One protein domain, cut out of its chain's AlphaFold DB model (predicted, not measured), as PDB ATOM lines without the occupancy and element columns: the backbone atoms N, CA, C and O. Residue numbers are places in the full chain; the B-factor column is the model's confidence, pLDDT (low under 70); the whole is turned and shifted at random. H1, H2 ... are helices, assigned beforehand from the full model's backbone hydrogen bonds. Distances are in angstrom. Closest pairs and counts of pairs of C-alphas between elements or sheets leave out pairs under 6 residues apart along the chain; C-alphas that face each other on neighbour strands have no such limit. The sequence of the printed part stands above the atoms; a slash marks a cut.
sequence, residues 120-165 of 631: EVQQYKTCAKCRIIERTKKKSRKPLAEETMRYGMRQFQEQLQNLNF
ATOM      1  N   GLU A 120     173.150 118.159 136.688       91.25
ATOM      2  CA  GLU A 120     172.479 118.819 137.812       91.25
ATOM      3  C   GLU A 120     171.234 118.061 138.268       91.25
ATOM      4  O   GLU A 120     170.820 118.208 139.416       91.25
ATOM      5  N   VAL A 121     170.610 117.259 137.409       91.19
ATOM      6  CA  VAL A 121     169.456 116.433 137.766       91.19
ATOM      7  C   VAL A 121     169.891 114.995 138.058       91.19
ATOM      8  O   VAL A 121     169.336 114.357 138.965       91.19
ATOM      9  N   GLN A 122     170.927 114.491 137.382       91.38
ATOM     10  CA  GLN A 122     171.485 113.153 137.616       91.38
ATOM     11  C   GLN A 122     172.000 112.943 139.050       91.38
ATOM     12  O   GLN A 122     171.917 111.820 139.562       91.38
ATOM     13  N   GLN A 123     172.448 114.009 139.730       92.06
ATOM     14  CA  GLN A 123     172.870 113.958 141.141       92.06
ATOM     15  C   GLN A 123     171.758 113.484 142.104       92.06
ATOM     16  O   GLN A 123     172.036 113.028 143.214       92.06
ATOM     17  N   TYR A 124     170.484 113.557 141.702       92.19
ATOM     18  CA  TYR A 124     169.352 113.136 142.531       92.19
ATOM     19  C   TYR A 124     168.896 111.712 142.212       92.19
ATOM     20  O   TYR A 124     168.957 111.268 141.075       92.19
ATOM     21  N   LYS A 125     168.352 110.991 143.206       93.75
ATOM     22  CA  LYS A 125     167.786 109.631 143.023       93.75
ATOM     23  C   LYS A 125     166.369 109.619 142.416       93.75
ATOM     24  O   LYS A 125     165.780 108.555 142.225       93.75
ATOM     25  N   THR A 126     165.776 110.784 142.173       94.38
ATOM     26  CA  THR A 126     164.433 110.958 141.598       94.38
ATOM     27  C   THR A 126     164.531 111.762 140.305       94.38
ATOM     28  O   THR A 126     165.346 112.675 140.226       94.38
ATOM     29  N   CYS A 127     163.708 111.437 139.303       95.44
ATOM     30  CA  CYS A 127     163.655 112.201 138.054       95.44
ATOM     31  C   CYS A 127     163.144 113.630 138.283       95.44
ATOM     32  O   CYS A 127     162.410 113.883 139.253       95.44
ATOM     33  N   ALA A 128     163.480 114.535 137.357       95.62
ATOM     34  CA  ALA A 128     163.050 115.936 137.365       95.62
ATOM     35  C   ALA A 128     161.554 116.100 137.679       95.62
ATOM     36  O   ALA A 128     161.183 116.781 138.642       95.62
ATOM     37  N   LYS A 129     160.692 115.382 136.949       95.75
ATOM     38  CA  LYS A 129     159.235 115.423 137.122       95.75
ATOM     39  C   LYS A 129     158.779 115.096 138.547       95.75
ATOM     40  O   LYS A 129     158.035 115.852 139.171       95.75
ATOM     41  N   CYS A 130     159.240 113.972 139.102       96.06
ATOM     42  CA  CYS A 130     158.882 113.565 140.465       96.06
ATOM     43  C   CYS A 130     159.350 114.572 141.520       96.06
ATOM     44  O   CYS A 130     158.738 114.670 142.590       96.06
ATOM     45  N   ARG A 131     160.427 115.298 141.221       94.50
ATOM     46  CA  ARG A 131     161.039 116.281 142.106       94.50
ATOM     47  C   ARG A 131     160.288 117.613 142.097       94.50
ATOM     48  O   ARG A 131     160.077 118.175 143.173       94.50
ATOM     49  N   ILE A 132     159.803 118.052 140.932       94.88
ATOM     50  CA  ILE A 132     158.869 119.183 140.815       94.88
ATOM     51  C   ILE A 132     157.611 118.890 141.642       94.88
ATOM     52  O   ILE A 132     157.300 119.647 142.558       94.88
ATOM     53  N   ILE A 133     156.964 117.734 141.432       93.69
ATOM     54  CA  ILE A 133     155.752 117.332 142.179       93.69
ATOM     55  C   ILE A 133     155.993 117.350 143.696       93.69
ATOM     56  O   ILE A 133     155.150 117.805 144.469       93.69
ATOM     57  N   GLU A 134     157.139 116.835 144.151       94.31
ATOM     58  CA  GLU A 134     157.480 116.812 145.574       94.31
ATOM     59  C   GLU A 134     157.644 118.211 146.172       94.31
ATOM     60  O   GLU A 134     157.107 118.484 147.248       94.31
ATOM     61  N   ARG A 135     158.366 119.103 145.486       92.56
ATOM     62  CA  ARG A 135     158.602 120.472 145.963       92.56
ATOM     63  C   ARG A 135     157.323 121.304 145.958       92.56
ATOM     64  O   ARG A 135     157.068 121.986 146.953       92.56
ATOM     65  N   THR A 136     156.497 121.189 144.916       88.81
ATOM     66  CA  THR A 136     155.193 121.866 144.839       88.81
ATOM     67  C   THR A 136     154.284 121.405 145.977       88.81
ATOM     68  O   THR A 136     153.698 122.234 146.672       88.81
ATOM     69  N   LYS A 137     154.252 120.094 146.272       92.25
ATOM     70  CA  LYS A 137     153.485 119.547 147.404       92.25
ATOM     71  C   LYS A 137     154.001 120.038 148.764       92.25
ATOM     72  O   LYS A 137     153.204 120.276 149.666       92.25
ATOM     73  N   LYS A 138     155.318 120.207 148.920       92.00
ATOM     74  CA  LYS A 138     155.948 120.691 150.164       92.00
ATOM     75  C   LYS A 138     155.949 122.220 150.315       92.00
ATOM     76  O   LYS A 138     156.437 122.702 151.334       92.00
ATOM     77  N   LYS A 139     155.442 122.980 149.333       88.00
ATOM     78  CA  LYS A 139     155.475 124.460 149.301       88.00
ATOM     79  C   LYS A 139     156.864 125.025 149.646       88.00
ATOM     80  O   LYS A 139     156.992 125.984 150.408       88.00
ATOM     81  N   SER A 140     157.929 124.393 149.144       83.38
ATOM     82  CA  SER A 140     159.287 124.809 149.504       83.38
ATOM     83  C   SER A 140     159.600 126.186 148.919       83.38
ATOM     84  O   SER A 140     159.465 126.373 147.714       83.38
ATOM     85  N   ARG A 141     160.097 127.115 149.742       85.25
ATOM     86  CA  ARG A 141     160.429 128.486 149.311       85.25
ATOM     87  C   ARG A 141     161.662 128.591 148.407       85.25
ATOM     88  O   ARG A 141     161.869 129.627 147.793       85.25
ATOM     89  N   LYS A 142     162.497 127.549 148.333       91.12
ATOM     90  CA  LYS A 142     163.674 127.541 147.453       91.12
ATOM     91  C   LYS A 142     163.252 127.093 146.046       91.12
ATOM     92  O   LYS A 142     162.732 125.973 145.938       91.12
ATOM     93  N   PRO A 143     163.487 127.895 144.990       86.00
ATOM     94  CA  PRO A 143     163.237 127.463 143.617       86.00
ATOM     95  C   PRO A 143     164.089 126.226 143.282       86.00
ATOM     96  O   PRO A 143     165.117 125.961 143.921       86.00
ATOM     97  N   LEU A 144     163.609 125.372 142.370       90.25
ATOM     98  CA  LEU A 144     164.456 124.314 141.807       90.25
ATOM     99  C   LEU A 144     165.503 124.961 140.899       90.25
ATOM    100  O   LEU A 144     165.269 126.051 140.389       90.25
ATOM    101  N   ALA A 145     166.623 124.265 140.697       91.88
ATOM    102  CA  ALA A 145     167.559 124.616 139.638       91.88
ATOM    103  C   ALA A 145     166.807 124.688 138.301       91.88
ATOM    104  O   ALA A 145     165.897 123.879 138.057       91.88
ATOM    105  N   GLU A 146     167.154 125.673 137.483       93.31
ATOM    106  CA  GLU A 146     166.438 126.002 136.253       93.31
ATOM    107  C   GLU A 146     166.424 124.812 135.285       93.31
ATOM    108  O   GLU A 146     165.388 124.474 134.711       93.31
ATOM    109  N   GLU A 147     167.531 124.082 135.221       91.69
ATOM    110  CA  GLU A 147     167.731 122.882 134.411       91.69
ATOM    111  C   GLU A 147     166.775 121.760 134.837       91.69
ATOM    112  O   GLU A 147     166.173 121.085 134.001       91.69
ATOM    113  N   THR A 148     166.541 121.605 136.149       92.12
ATOM    114  CA  THR A 148     165.562 120.625 136.655       92.12
ATOM    115  C   THR A 148     164.136 121.013 136.270       92.12
ATOM    116  O   THR A 148     163.298 120.138 136.043       92.12
ATOM    117  N   MET A 149     163.842 122.313 136.215       92.62
ATOM    118  CA  MET A 149     162.522 122.809 135.839       92.62
ATOM    119  C   MET A 149     162.271 122.624 134.342       92.62
ATOM    120  O   MET A 149     161.268 122.008 133.985       92.62
ATOM    121  N   ARG A 150     163.198 123.072 133.485       94.19
ATOM    122  CA  ARG A 150     163.109 122.915 132.022       94.19
ATOM    123  C   ARG A 150     162.932 121.447 131.635       94.19
ATOM    124  O   ARG A 150     161.993 121.105 130.917       94.19
ATOM    125  N   TYR A 151     163.768 120.567 132.186       93.69
ATOM    126  CA  TYR A 151     163.716 119.143 131.866       93.69
ATOM    127  C   TYR A 151     162.453 118.459 132.413       93.69
ATOM    128  O   TYR A 151     161.825 117.638 131.745       93.69
ATOM    129  N   GLY A 152     162.016 118.829 133.620       94.19
ATOM    130  CA  GLY A 152     160.781 118.293 134.184       94.19
ATOM    131  C   GLY A 152     159.531 118.723 133.414       94.19
ATOM    132  O   GLY A 152     158.620 117.910 133.277       94.19
ATOM    133  N   MET A 153     159.496 119.948 132.876       93.38
ATOM    134  CA  MET A 153     158.406 120.422 132.012       93.38
ATOM    135  C   MET A 153     158.353 119.666 130.681       93.38
ATOM    136  O   MET A 153     157.264 119.255 130.284       93.38
ATOM    137  N   ARG A 154     159.507 119.376 130.060       93.88
ATOM    138  CA  ARG A 154     159.580 118.503 128.874       93.88
ATOM    139  C   ARG A 154     158.959 117.126 129.154       93.88
ATOM    140  O   ARG A 154     158.067 116.701 128.432       93.88
ATOM    141  N   GLN A 155     159.315 116.497 130.280       90.31
ATOM    142  CA  GLN A 155     158.733 115.209 130.691       90.31
ATOM    143  C   GLN A 155     157.219 115.263 130.982       90.31
ATOM    144  O   GLN A 155     156.545 114.231 130.935       90.31
ATOM    145  N   PHE A 156     156.670 116.426 131.353       92.62
ATOM    146  CA  PHE A 156     155.220 116.603 131.468       92.62
ATOM    147  C   PHE A 156     154.559 116.706 130.091       92.62
ATOM    148  O   PHE A 156     153.509 116.101 129.892       92.62
ATOM    149  N   GLN A 157     155.182 117.423 129.156       90.44
ATOM    150  CA  GLN A 157     154.677 117.614 127.798       90.44
ATOM    151  C   GLN A 157     154.679 116.309 126.992       90.44
ATOM    152  O   GLN A 157     153.651 115.956 126.422       90.44
ATOM    153  N   GLU A 158     155.767 115.539 127.038       86.62
ATOM    154  CA  GLU A 158     155.862 114.222 126.383       86.62
ATOM    155  C   GLU A 158     154.820 113.236 126.924       86.62
ATOM    156  O   GLU A 158     154.240 112.455 126.177       86.62
ATOM    157  N   GLN A 159     154.523 113.277 128.229       83.44
ATOM    158  CA  GLN A 159     153.475 112.414 128.768       83.44
ATOM    159  C   GLN A 159     152.080 112.837 128.289       83.44
ATOM    160  O   GLN A 159     151.254 111.963 128.052       83.44
ATOM    161  N   LEU A 160     151.813 114.140 128.172       79.50
ATOM    162  CA  LEU A 160     150.536 114.635 127.650       79.50
ATOM    163  C   LEU A 160     150.351 114.254 126.176       79.50
ATOM    164  O   LEU A 160     149.260 113.852 125.797       79.50
ATOM    165  N   GLN A 161     151.418 114.301 125.375       77.31
ATOM    166  CA  GLN A 161     151.386 113.861 123.978       77.31
ATOM    167  C   GLN A 161     151.175 112.344 123.856       77.31
ATOM    168  O   GLN A 161     150.326 111.902 123.089       77.31
ATOM    169  N   ASN A 162     151.856 111.542 124.680       74.25
ATOM    170  CA  ASN A 162     151.697 110.084 124.652       74.25
ATOM    171  C   ASN A 162     150.361 109.599 125.244       74.25
ATOM    172  O   ASN A 162     149.923 108.499 124.928       74.25
ATOM    173  N   LEU A 163     149.701 110.389 126.101       63.84
ATOM    174  CA  LEU A 163     148.342 110.096 126.575       63.84
ATOM    175  C   LEU A 163     147.304 110.208 125.452       63.84
ATOM    176  O   LEU A 163     146.322 109.477 125.487       63.84
ATOM    177  N   ASN A 164     147.550 111.059 124.453       53.12
ATOM    178  CA  ASN A 164     146.678 111.167 123.285       53.12
ATOM    179  C   ASN A 164     146.888 109.994 122.312       53.12
ATOM    180  O   ASN A 164     145.920 109.514 121.747       53.12
ATOM    181  N   PHE A 165     148.111 109.465 122.192       42.75
ATOM    182  CA  PHE A 165     148.409 108.337 121.294       42.75
ATOM    183  C   PHE A 165     147.835 106.988 121.775       42.75
ATOM    184  O   PHE A 165     147.508 106.128 120.970       42.75
TER     185      PHE A 165
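What this domain is: This is residues 120 to 165 of the 631 residues of an uncharacterized protein of Metschnikowia bicuspidata var. bicuspidata NRRL YB-4993 (UniProt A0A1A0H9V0). A short helix, H1, packs nearly at right angles on residues 148 to 156 of a longer helix, H2, whose residues 157 to 165 stick out as an arm. The short link between the helices makes a loop, and residues 136 to 142, of which 136 and 137 belong to H1, stick out. The printed part has 46 residues with two named helices, H1 then H2, and no named strand; its class is all helix. It is elongated and only just loose, close to compact, with a radius of gyration of the C-alphas of 11.4 A and spans of 36 by 22 by 18 A.

Where its parts are: H1 is residues 128 to 137, 14.3 A long, from C-alpha 128 at (163.050, 115.936, 137.365). H2 is residues 146 to 165, 29.3 A long, ending at C-alpha 165 at (148.409, 108.337, 121.294).

How they stand to each other: H1 and H2 touch, about perpendicular at 78 degrees; their closest C-alphas, of Lys 129 and Gly 152, are 4.4 A apart. Every O i to N i+4 pair is within hydrogen-bond range in H1, and 14 of 16 in H2.

The domain as a whole: The C-alphas farthest apart, of Arg 141 and Phe 165, are 36.5 A apart. The printed part has no cut, and the link from H1 to H2 is short. Residues 163 to 165 have pLDDT under 70.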